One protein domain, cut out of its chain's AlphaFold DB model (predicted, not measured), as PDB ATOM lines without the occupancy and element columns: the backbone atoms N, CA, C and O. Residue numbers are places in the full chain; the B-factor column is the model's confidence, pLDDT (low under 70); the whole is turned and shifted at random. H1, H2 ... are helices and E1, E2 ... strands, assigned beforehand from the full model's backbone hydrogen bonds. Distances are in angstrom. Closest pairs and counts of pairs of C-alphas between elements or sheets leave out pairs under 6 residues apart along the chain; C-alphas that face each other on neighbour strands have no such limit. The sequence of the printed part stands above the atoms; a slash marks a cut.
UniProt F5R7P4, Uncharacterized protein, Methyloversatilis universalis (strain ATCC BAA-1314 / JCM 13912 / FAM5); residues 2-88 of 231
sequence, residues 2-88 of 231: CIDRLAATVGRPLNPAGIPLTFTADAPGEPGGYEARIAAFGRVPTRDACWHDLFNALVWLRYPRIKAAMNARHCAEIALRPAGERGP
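This is residues 2 to 88 of the 231 residues of an uncharacterized protein of Methyloversatilis universalis (strain ATCC BAA-1314 / JCM 13912 / FAM5) (UniProt F5R7P4). A small sheet of two parallel strands, E1 and E2, sits between the side-by-side helices H1 and H3 and the short helix H2; long H4 crosses H2 and leads out to residues 79 to 84, which stick out. The 87 printed residues, mostly helix by class, run H1 E1 H2 E2 H3 H4, compact, with a radius of gyration of the C-alphas of 13.1 A and spans of 39 by 26 by 21 A.

Find C-alpha 2 at (217.724, 231.189, 210.008), where H1, residues 2 to 10, begins and runs 12.6 A. Next come E1, 22 to 24, 6.1 A; H2, 34 to 41, 10.7 A; E2, 43 to 45, 6.2 A; H3, 51 to 62, 16.1 A; and H4, 64 to 80, 24.5 A, ending at (195.354, 215.805, 234.986).

E1, H2 and E2 make a strand-helix-strand unit, two parallel neighbour strands with a helix between them in the chain; N 44 and O 22 are 2.9 A apart, within hydrogen-bond range. H1 touches H3, closest C-alphas Ala 7 and Leu 61 at 6.9 A, at a shallow tilt of 5 degrees, the same way. H4, with residues 71 to 75 alone, touches H2, about perpendicular at 75 degrees; the closest C-alphas, of Glu 35 and Asn 71, are 5.8 A apart. In H1, H2, H3 and H4 every O i to N i+4 pair is within hydrogen-bond range.

The farthest C-alphas, of Thr 9 and Ala 83, are 40.6 A apart. The printed part has no cut, H1 to E1 is a long link, and pLDDT is under 70 at residues 27 to 31.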
ATOM      1  N   CYS A   2     216.565 232.050 210.333       83.56
ATOM      2  CA  CYS A   2     217.724 231.189 210.008       83.56
ATOM      3  C   CYS A   2     217.639 229.776 210.627       83.56
ATOM      4  O   CYS A   2     217.921 228.793 209.948       83.56
ATOM      5  N   ILE A   3     217.181 229.662 211.878       91.06
ATOM      6  CA  ILE A   3     217.118 228.371 212.581       91.06
ATOM      7  C   ILE A   3     216.077 227.408 211.986       91.06
ATOM      8  O   ILE A   3     216.325 226.211 211.908       91.06
ATOM      9  N   ASP A   4     214.955 227.922 211.470       93.44
ATOM     10  CA  ASP A   4     213.960 227.088 210.785       93.44
ATOM     11  C   ASP A   4     214.505 226.493 209.478       93.44
ATOM     12  O   ASP A   4     214.252 225.332 209.155       93.44
ATOM     13  N   ARG A   5     215.336 227.257 208.755       92.12
ATOM     14  CA  ARG A   5     216.061 226.744 207.584       92.12
ATOM     15  C   ARG A   5     217.085 225.687 207.984       92.12
ATOM     16  O   ARG A   5     217.157 224.661 207.319       92.12
ATOM     17  N   LEU A   6     217.822 225.904 209.078       91.94
ATOM     18  CA  LEU A   6     218.734 224.889 209.614       91.94
ATOM     19  C   LEU A   6     217.981 223.588 209.911       91.94
ATOM     20  O   LEU A   6     218.428 222.530 209.482       91.94
ATOM     21  N   ALA A   7     216.819 223.671 210.567       94.19
ATOM     22  CA  ALA A   7     215.966 222.520 210.853       94.19
ATOM     23  C   ALA A   7     215.554 221.764 209.579       94.19
ATOM     24  O   ALA A   7     215.556 220.536 209.560       94.19
ATOM     25  N   ALA A   8     215.247 222.476 208.491       93.19
ATOM     26  CA  ALA A   8     214.959 221.847 207.204       93.19
ATOM     27  C   ALA A   8     216.179 221.115 206.610       93.19
ATOM     28  O   ALA A   8     216.011 220.078 205.975       93.19
ATOM     29  N   THR A   9     217.397 221.620 206.828       92.62
ATOM     30  CA  THR A   9     218.638 221.006 206.330       92.62
ATOM     31  C   THR A   9     219.070 219.786 207.141       92.62
ATOM     32  O   THR A   9     219.499 218.795 206.558       92.62
ATOM     33  N   VAL A  10     218.977 219.844 208.472       91.56
ATOM     34  CA  VAL A  10     219.457 218.764 209.360       91.56
ATOM     35  C   VAL A  10     218.388 217.717 209.684       91.56
ATOM     36  O   VAL A  10     218.685 216.718 210.336       91.56
ATOM     37  N   GLY A  11     217.157 217.933 209.216       93.69
ATOM     38  CA  GLY A  11     215.984 217.131 209.547       93.69
ATOM     39  C   GLY A  11     215.184 217.762 210.684       93.69
ATOM     40  O   GLY A  11     215.712 218.047 211.761       93.69
ATOM     41  N   ARG A  12     213.886 217.985 210.444       95.06
ATOM     42  CA  ARG A  12     212.999 218.589 211.440       95.06
ATOM     43  C   ARG A  12     212.746 217.593 212.578       95.06
ATOM     44  O   ARG A  12     212.330 216.466 212.295       95.06
ATOM     45  N   PRO A  13     212.928 218.002 213.846       95.12
ATOM     46  CA  PRO A  13     212.402 217.256 214.979       95.12
ATOM     47  C   PRO A  13     210.904 217.029 214.808       95.12
ATOM     48  O   PRO A  13     210.226 217.823 214.157       95.12
ATOM     49  N   LEU A  14     210.388 215.973 215.420       95.94
ATOM     50  CA  LEU A  14     208.958 215.700 215.449       95.94
ATOM     51  C   LEU A  14     208.441 215.960 216.862       95.94
ATOM     52  O   LEU A  14     209.129 215.663 217.840       95.94
ATOM     53  N   ASN A  15     207.230 216.492 216.971       92.44
ATOM     54  CA  ASN A  15     206.513 216.491 218.240       92.44
ATOM     55  C   ASN A  15     205.998 215.065 218.570       92.44
ATOM     56  O   ASN A  15     206.106 214.159 217.735       92.44
ATOM     57  N   PRO A  16     205.389 214.842 219.751       88.25
ATOM     58  CA  PRO A  16     204.859 213.527 220.133       88.25
ATOM     59  C   PRO A  16     203.801 212.943 219.181       88.25
ATOM     60  O   PRO A  16     203.634 211.729 219.125       88.25
ATOM     61  N   ALA A  17     203.099 213.788 218.421       91.31
ATOM     62  CA  ALA A  17     202.106 213.384 217.425       91.31
ATOM     63  C   ALA A  17     202.710 213.135 216.026       91.31
ATOM     64  O   ALA A  17     201.974 212.897 215.071       91.31
ATOM     65  N   GLY A  18     204.038 213.207 215.877       93.56
ATOM     66  CA  GLY A  18     204.726 213.026 214.597       93.56
ATOM     67  C   GLY A  18     204.698 214.254 213.679       93.56
ATOM     68  O   GLY A  18     205.080 214.147 212.516       93.56
ATOM     69  N   ILE A  19     204.270 215.419 214.174       95.12
ATOM     70  CA  ILE A  19     204.234 216.666 213.400       95.12
ATOM     71  C   ILE A  19     205.645 217.274 213.360       95.12
ATOM     72  O   ILE A  19     206.234 217.494 214.425       95.12
ATOM     73  N   PRO A  20     206.194 217.585 212.170       96.38
ATOM     74  CA  PRO A  20     207.478 218.265 212.047       96.38
ATOM     75  C   PRO A  20     207.482 219.641 212.710       96.38
ATOM     76  O   PRO A  20     206.595 220.460 212.469       96.38
ATOM     77  N   LEU A  21     208.518 219.916 213.502       96.00
ATOM     78  CA  LEU A  21     208.653 221.183 214.202       96.00
ATOM     79  C   LEU A  21     209.066 222.318 213.269       96.00
ATOM     80  O   LEU A  21     209.930 222.159 212.401       96.00
ATOM     81  N   THR A  22     208.482 223.486 213.513       95.19
ATOM     82  CA  THR A  22     208.817 224.770 212.894       95.19
ATOM     83  C   THR A  22     209.225 225.775 213.964       95.19
ATOM     84  O   THR A  22     208.662 225.794 215.058       95.19
ATOM     85  N   PHE A  23     210.215 226.607 213.645       94.62
ATOM     86  CA  PHE A  23     210.794 227.593 214.557       94.62
ATOM     87  C   PHE A  23     210.465 228.997 214.059       94.62
ATOM     88  O   PHE A  23     211.171 229.578 213.227       94.62
ATOM     89  N   THR A  24     209.345 229.527 214.532       90.38
ATOM     90  CA  THR A  24     208.773 230.786 214.042       90.38
ATOM     91  C   THR A  24     208.296 231.631 215.211       90.38
ATOM     92  O   THR A  24     208.014 231.098 216.283       90.38
ATOM     93  N   ALA A  25     208.236 232.950 215.033       86.06
ATOM     94  CA  ALA A  25     207.667 233.824 216.049       86.06
ATOM     95  C   ALA A  25     206.191 233.471 216.295       86.06
ATOM     96  O   ALA A  25     205.505 233.002 215.385       86.06
ATOM     97  N   ASP A  26     205.717 233.713 217.518       77.69
ATOM     98  CA  ASP A  26     204.326 233.455 217.890       77.69
ATOM     99  C   ASP A  26     203.349 234.149 216.937       77.69
ATOM    100  O   ASP A  26     203.452 235.351 216.678       77.69
ATOM    101  N   ALA A  27     202.368 233.387 216.448       67.50
ATOM    102  CA  ALA A  27     201.214 233.944 215.762       67.50
ATOM    103  C   ALA A  27     200.216 234.465 216.818       67.50
ATOM    104  O   ALA A  27     199.838 233.712 217.723       67.50
ATOM    105  N   PRO A  28     199.769 235.731 216.743       63.66
ATOM    106  CA  PRO A  28     198.763 236.254 217.662       63.66
ATOM    107  C   PRO A  28     197.470 235.431 217.597       63.66
ATOM    108  O   PRO A  28     196.980 235.132 216.510       63.66
ATOM    109  N   GLY A  29     196.886 235.117 218.755       62.91
ATOM    110  CA  GLY A  29     195.550 234.518 218.845       62.91
ATOM    111  C   GLY A  29     195.491 232.988 218.847       62.91
ATOM    112  O   GLY A  29     194.390 232.444 218.908       62.91
ATOM    113  N   GLU A  30     196.623 232.278 218.833       66.00
ATOM    114  CA  GLU A  30     196.606 230.827 219.039       66.00
ATOM    115  C   GLU A  30     196.261 230.477 220.496       66.00
ATOM    116  O   GLU A  30     196.948 230.926 221.420       66.00
ATOM    117  N   PRO A  31     195.214 229.670 220.734       67.31
ATOM    118  CA  PRO A  31     194.847 229.266 222.080       67.31
ATOM    119  C   PRO A  31     195.869 228.273 222.653       67.31
ATOM    120  O   PRO A  31     196.403 227.416 221.952       67.31
ATOM    121  N   GLY A  32     196.087 228.352 223.966       73.75
ATOM    122  CA  GLY A  32     196.896 227.390 224.715       73.75
ATOM    123  C   GLY A  32     198.301 227.877 225.089       73.75
ATOM    124  O   GLY A  32     198.895 228.764 224.475       73.75
ATOM    125  N   GLY A  33     198.840 227.282 226.155       85.81
ATOM    126  CA  GLY A  33     200.210 227.537 226.598       85.81
ATOM    127  C   GLY A  33     201.254 226.947 225.644       85.81
ATOM    128  O   GLY A  33     200.928 226.139 224.779       85.81
ATOM    129  N   TYR A  34     202.519 227.323 225.854       89.12
ATOM    130  CA  TYR A  34     203.681 226.871 225.075       89.12
ATOM    131  C   TYR A  34     203.660 225.360 224.759       89.12
ATOM    132  O   TYR A  34     203.701 224.971 223.594       89.12
ATOM    133  N   GLU A  35     203.481 224.515 225.780       91.62
ATOM    134  CA  GLU A  35     203.487 223.052 225.623       91.62
ATOM    135  C   GLU A  35     202.346 222.538 224.734       91.62
ATOM    136  O   GLU A  35     202.558 221.695 223.861       91.62
ATOM    137  N   ALA A  36     201.142 223.085 224.914       90.19
ATOM    138  CA  ALA A  36     199.966 222.688 224.147       90.19
ATOM    139  C   ALA A  36     200.100 223.075 222.666       90.19
ATOM    140  O   ALA A  36     199.695 222.312 221.793       90.19
ATOM    141  N   ARG A  37     200.711 224.230 222.372       89.69
ATOM    142  CA  ARG A  37     200.929 224.698 220.996       89.69
ATOM    143  C   ARG A  37     201.944 223.835 220.246       89.69
ATOM    144  O   ARG A  37     201.706 223.481 219.092       89.69
ATOM    145  N   ILE A  38     203.021 223.412 220.909       93.12
ATOM    146  CA  ILE A  38     203.982 222.461 220.326       93.12
ATOM    147  C   ILE A  38     203.307 221.115 220.049       93.12
ATOM    148  O   ILE A  38     203.457 220.574 218.952       93.12
ATOM    149  N   ALA A  39     202.530 220.595 221.002       92.94
ATOM    150  CA  ALA A  39     201.838 219.318 220.848       92.94
ATOM    151  C   ALA A  39     200.783 219.346 219.726       92.94
ATOM    152  O   ALA A  39     200.675 218.388 218.964       92.94
ATOM    153  N   ALA A  40     200.037 220.445 219.590       91.44
ATOM    154  CA  ALA A  40     198.968 220.568 218.601       91.44
ATOM    155  C   ALA A  40     199.473 220.906 217.189       91.44
ATOM    156  O   ALA A  40     198.956 220.373 216.210       91.44
ATOM    157  N   PHE A  41     200.470 221.790 217.071       91.38
ATOM    158  CA  PHE A  41     200.832 222.406 215.787       91.38
ATOM    159  C   PHE A  41     202.297 222.224 215.384       91.38
ATOM    160  O   PHE A  41     202.674 222.629 214.287       91.38
ATOM    161  N   GLY A  42     203.142 221.664 216.255       93.31
ATOM    162  CA  GLY A  42     204.577 221.556 215.994       93.31
ATOM    163  C   GLY A  42     205.260 222.922 215.861       93.31
ATOM    164  O   GLY A  42     206.216 223.073 215.106       93.31
ATOM    165  N   ARG A  43     204.763 223.954 216.545       92.44
ATOM    166  CA  ARG A  43     205.331 225.308 216.488       92.44
ATOM    167  C   ARG A  43     206.101 225.588 217.762       92.44
ATOM    168  O   ARG A  43     205.505 225.648 218.832       92.44
ATOM    169  N   VAL A  44     207.413 225.760 217.637       94.06
ATOM    170  CA  VAL A  44     208.273 226.226 218.723       94.06
ATOM    171  C   VAL A  44     208.445 227.739 218.554       94.06
ATOM    172  O   VAL A  44     209.038 228.166 217.558       94.06
ATOM    173  N   PRO A  45     207.933 228.551 219.495       91.81
ATOM    174  CA  PRO A  45     208.092 229.999 219.472       91.81
ATOM    175  C   PRO A  45     209.565 230.391 219.372       91.81
ATOM    176  O   PRO A  45     210.401 229.930 220.149       91.81
ATOM    177  N   THR A  46     209.907 231.215 218.386       93.38
ATOM    178  CA  THR A  46     211.275 231.702 218.195       93.38
ATOM    179  C   THR A  46     211.283 233.127 217.664       93.38
ATOM    180  O   THR A  46     211.103 233.362 216.468       93.38
ATOM    181  N   ARG A  47     211.495 234.089 218.565       91.75
ATOM    182  CA  ARG A  47     211.595 235.521 218.258       91.75
ATOM    183  C   ARG A  47     212.963 235.858 217.670       91.75
ATOM    184  O   ARG A  47     213.987 235.291 218.058       91.75
ATOM    185  N   ASP A  48     212.986 236.825 216.759       89.00
ATOM    186  CA  ASP A  48     214.243 237.350 216.232       89.00
ATOM    187  C   ASP A  48     215.033 238.075 217.337       89.00
ATOM    188  O   ASP A  48     214.461 238.692 218.236       89.00
ATOM    189  N   ALA A  49     216.363 237.969 217.274       90.19
ATOM    190  CA  ALA A  49     217.299 238.538 218.250       90.19
ATOM    191  C   ALA A  49     217.073 238.109 219.722       90.19
ATOM    192  O   ALA A  49     217.523 238.793 220.639       90.19
ATOM    193  N   CYS A  50     216.435 236.957 219.962       94.50
ATOM    194  CA  CYS A  50     216.261 236.385 221.296       94.50
ATOM    195  C   CYS A  50     217.181 235.170 221.506       94.50
ATOM    196  O   CYS A  50     216.996 234.121 220.889       94.50
ATOM    197  N   TRP A  51     218.178 235.302 222.387       96.12
ATOM    198  CA  TRP A  51     219.135 234.226 222.684       96.12
ATOM    199  C   TRP A  51     218.496 233.035 223.379       96.12
ATOM    200  O   TRP A  51     218.765 231.899 222.998       96.12
ATOM    201  N   HIS A  52     217.615 233.299 224.339       96.31
ATOM    202  CA  HIS A  52     216.829 232.279 225.020       96.31
ATOM    203  C   HIS A  52     216.071 231.379 224.026       96.31
ATOM    204  O   HIS A  52     216.231 230.158 224.044       96.31
ATOM    205  N   ASP A  53     215.330 231.981 223.091       95.56
ATOM    206  CA  ASP A  53     214.585 231.240 222.071       95.56
ATOM    207  C   ASP A  53     215.513 230.488 221.103       95.56
ATOM    208  O   ASP A  53     215.224 229.355 220.714       95.56
ATOM    209  N   LEU A  54     216.649 231.091 220.726       96.06
ATOM    210  CA  LEU A  54     217.647 230.436 219.879       96.06
ATOM    211  C   LEU A  54     218.233 229.192 220.560       96.06
ATOM    212  O   LEU A  54     218.332 228.145 219.921       96.06
ATOM    213  N   PHE A  55     218.605 229.281 221.839       97.50
ATOM    214  CA  PHE A  55     219.109 228.128 222.583       97.50
ATOM    215  C   PHE A  55     218.039 227.053 222.738       97.50
ATOM    216  O   PHE A  55     218.338 225.883 222.521       97.50
ATOM    217  N   ASN A  56     216.787 227.427 223.010       97.44
ATOM    218  CA  ASN A  56     215.684 226.470 223.063       97.44
ATOM    219  C   ASN A  56     215.518 225.727 221.725       97.44
ATOM    220  O   ASN A  56     215.410 224.500 221.695       97.44
ATOM    221  N   ALA A  57     215.570 226.450 220.602       96.56
ATOM    222  CA  ALA A  57     215.500 225.851 219.273       96.56
ATOM    223  C   ALA A  57     216.688 224.915 218.979       96.56
ATOM    224  O   ALA A  57     216.503 223.820 218.447       96.56
ATOM    225  N   LEU A  58     217.907 225.297 219.374       96.75
ATOM    226  CA  LEU A  58     219.094 224.445 219.247       96.75
ATOM    227  C   LEU A  58     218.996 223.180 220.108       96.75
ATOM    228  O   LEU A  58     219.398 222.109 219.654       96.75
ATOM    229  N   VAL A  59     218.429 223.272 221.313       97.50
ATOM    230  CA  VAL A  59     218.177 222.110 222.178       97.50
ATOM    231  C   VAL A  59     217.149 221.177 221.538       97.50
ATOM    232  O   VAL A  59     217.392 219.975 221.497       97.50
ATOM    233  N   TRP A  60     216.065 221.697 220.950       97.44
ATOM    234  CA  TRP A  60     215.120 220.888 220.162       97.44
ATOM    235  C   TRP A  60     215.783 220.164 218.984       97.44
ATOM    236  O   TRP A  60     215.435 219.021 218.698       97.44
ATOM    237  N   LEU A  61     216.742 220.798 218.304       96.88
ATOM    238  CA  LEU A  61     217.490 220.168 217.210       96.88
ATOM    239  C   LEU A  61     218.495 219.121 217.707       96.88
ATOM    240  O   LEU A  61     218.703 218.103 217.050       96.88
ATOM    241  N   ARG A  62     219.134 219.363 218.855       95.75
ATOM    242  CA  ARG A  62     220.173 218.485 219.411       95.75
ATOM    243  C   ARG A  62     219.601 217.278 220.152       95.75
ATOM    244  O   ARG A  62     220.183 216.198 220.062       95.75
ATOM    245  N   TYR A  63     218.499 217.480 220.869       97.12
ATOM    246  CA  TYR A  63     217.844 216.519 221.757       97.12
ATOM    247  C   TYR A  63     216.338 216.405 221.445       97.12
ATOM    248  O   TYR A  63     215.490 216.690 222.302       97.12
ATOM    249  N   PRO A  64     215.975 216.048 220.198       96.88
ATOM    250  CA  PRO A  64     214.589 216.080 219.746       96.88
ATOM    251  C   PRO A  64     213.686 215.134 220.540       96.88
ATOM    252  O   PRO A  64     212.539 215.482 220.815       96.88
ATOM    253  N   ARG A  65     214.182 213.956 220.941       97.50
ATOM    254  CA  ARG A  65     213.366 212.976 221.666       97.50
ATOM    255  C   ARG A  65     213.184 213.353 223.124       97.50
ATOM    256  O   ARG A  65     212.070 213.234 223.619       97.50
ATOM    257  N   ILE A  66     214.227 213.847 223.794       97.69
ATOM    258  CA  ILE A  66     214.107 214.347 225.170       97.69
ATOM    259  C   ILE A  66     213.052 215.452 225.214       97.69
ATOM    260  O   ILE A  66     212.118 215.376 226.008       97.69
ATOM    261  N   LYS A  67     213.152 216.447 224.326       97.94
ATOM    262  CA  LYS A  67     212.210 217.572 224.301       97.94
ATOM    263  C   LYS A  67     210.786 217.137 223.947       97.94
ATOM    264  O   LYS A  67     209.844 217.606 224.583       97.94
ATOM    265  N   ALA A  68     210.613 216.197 223.014       97.69
ATOM    266  CA  ALA A  68     209.301 215.622 222.716       97.69
ATOM    267  C   ALA A  68     208.717 214.865 223.925       97.69
ATOM    268  O   ALA A  68     207.563 215.094 224.285       97.69
ATOM    269  N   ALA A  69     209.510 214.033 224.606       97.81
ATOM    270  CA  ALA A  69     209.082 213.309 225.801       97.81
ATOM    271  C   ALA A  69     208.699 214.263 226.948       97.81
ATOM    272  O   ALA A  69     207.666 214.074 227.598       97.81
ATOM    273  N   MET A  70     209.475 215.332 227.163       97.06
ATOM    274  CA  MET A  70     209.151 216.384 228.133       97.06
ATOM    275  C   MET A  70     207.838 217.094 227.779       97.06
ATOM    276  O   MET A  70     206.984 217.250 228.650       97.06
ATOM    277  N   ASN A  71     207.641 217.462 226.509       96.88
ATOM    278  CA  ASN A  71     206.411 218.095 226.029       96.88
ATOM    279  C   ASN A  71     205.181 217.191 226.222       96.88
ATOM    280  O   ASN A  71     204.157 217.636 226.747       96.88
ATOM    281  N   ALA A  72     205.292 215.903 225.878       96.25
ATOM    282  CA  ALA A  72     204.232 214.920 226.101       96.25
ATOM    283  C   ALA A  72     203.885 214.797 227.592       96.25
ATOM    284  O   ALA A  72     202.711 214.838 227.972       96.25
ATOM    285  N   ARG A  73     204.906 214.704 228.454       95.19
ATOM    286  CA  ARG A  73     204.728 214.605 229.907       95.19
ATOM    287  C   ARG A  73     204.107 215.876 230.488       95.19
ATOM    288  O   ARG A  73     203.214 215.777 231.326       95.19
ATOM    289  N   HIS A  74     204.504 217.055 230.010       94.25
ATOM    290  CA  HIS A  74     203.861 218.321 230.357       94.25
ATOM    291  C   HIS A  74     202.375 218.330 229.996       94.25
ATOM    292  O   HIS A  74     201.552 218.681 230.843       94.25
ATOM    293  N   CYS A  75     202.026 217.924 228.774       93.56
ATOM    294  CA  CYS A  75     200.637 217.867 228.323       93.56
ATOM    295  C   CYS A  75     199.803 216.899 229.174       93.56
ATOM    296  O   CYS A  75     198.701 217.254 229.592       93.56
ATOM    297  N   ALA A  76     200.345 215.722 229.505       93.06
ATOM    298  CA  ALA A  76     199.685 214.763 230.389       93.06
ATOM    299  C   ALA A  76     199.428 215.348 231.791       93.06
ATOM    300  O   ALA A  76     198.315 215.265 232.303       93.06
ATOM    301  N   GLU A  77     200.421 216.000 232.402       92.00
ATOM    302  CA  GLU A  77     200.267 216.611 233.731       92.00
ATOM    303  C   GLU A  77     199.287 217.800 233.736       92.00
ATOM    304  O   GLU A  77     198.601 218.010 234.739       92.00
ATOM    305  N   ILE A  78     199.198 218.558 232.635       90.38
ATOM    306  CA  ILE A  78     198.205 219.631 232.451       90.38
ATOM    307  C   ILE A  78     196.793 219.044 232.343       90.38
ATOM    308  O   ILE A  78     195.880 219.543 232.998       90.38
ATOM    309  N   ALA A  79     196.610 217.969 231.570       90.12
ATOM    310  CA  ALA A  79     195.316 217.304 231.426       90.12
ATOM    311  C   ALA A  79     194.798 216.725 232.755       90.12
ATOM    312  O   ALA A  79     193.595 216.742 233.004       90.12
ATOM    313  N   LEU A  80     195.699 216.268 233.636       88.69
ATOM    314  CA  LEU A  80     195.354 215.805 234.986       88.69
ATOM    315  C   LEU A  80     194.993 216.948 235.953       88.69
ATOM    316  O   LEU A  80     194.359 216.697 236.976       88.69
ATOM    317  N   ARG A  81     195.405 218.192 235.667       84.50
ATOM    318  CA  ARG A  81     195.179 219.377 236.522       84.50
ATOM    319  C   ARG A  81     194.641 220.565 235.711       84.50
ATOM    320  O   ARG A  81     195.300 221.606 235.620       84.50
ATOM    321  N   PRO A  82     193.422 220.458 235.151       71.56
ATOM    322  CA  PRO A  82     192.849 221.496 234.293       71.56
ATOM    323  C   PRO A  82     192.567 222.815 235.032       71.56
ATOM    324  O   PRO A  82     192.466 223.856 234.392       71.56
ATOM    325  N   ALA A  83     192.515 222.802 236.372       73.00
ATOM    326  CA  ALA A  83     192.391 223.999 237.210       73.00
ATOM    327  C   ALA A  83     193.618 224.941 237.153       73.00
ATOM    328  O   ALA A  83     193.590 226.021 237.733       73.00
ATOM    329  N   GLY A  84     194.696 224.555 236.457       70.69
ATOM    330  CA  GLY A  84     195.864 225.410 236.210       70.69
ATOM    331  C   GLY A  84     196.985 225.287 237.246       70.69
ATOM    332  O   GLY A  84     198.044 225.894 237.072       70.69
ATOM    333  N   GLU A  85     196.799 224.473 238.286       76.62
ATOM    334  CA  GLU A  85     197.818 224.203 239.301       76.62
ATOM    335  C   GLU A  85     199.013 223.444 238.709       76.62
ATOM    336  O   GLU A  85     198.869 222.436 238.008       76.62
ATOM    337  N   ARG A  86     200.229 223.916 239.005       80.62
ATOM    338  CA  ARG A  86     201.444 223.176 238.656       80.62
ATOM    339  C   ARG A  86     201.692 222.093 239.699       80.62
ATOM    340  O   ARG A  86     201.708 222.363 240.893       80.62
ATOM    341  N   GLY A  87     201.879 220.864 239.223       89.00
ATOM    342  CA  GLY A  87     202.347 219.753 240.044       89.00
ATOM    343  C   GLY A  87     203.878 219.679 240.088       89.00
ATOM    344  O   GLY A  87     204.547 220.188 239.184       89.00
ATOM    345  N   PRO A  88     204.447 218.965 241.072       91.81
ATOM    346  CA  PRO A  88     205.896 218.894 241.272       91.81
ATOM    347  C   PRO A  88     206.652 218.289 240.077       91.81
ATOM    348  O   PRO A  88     207.761 218.721 239.776       91.81
TER     349      PRO A  88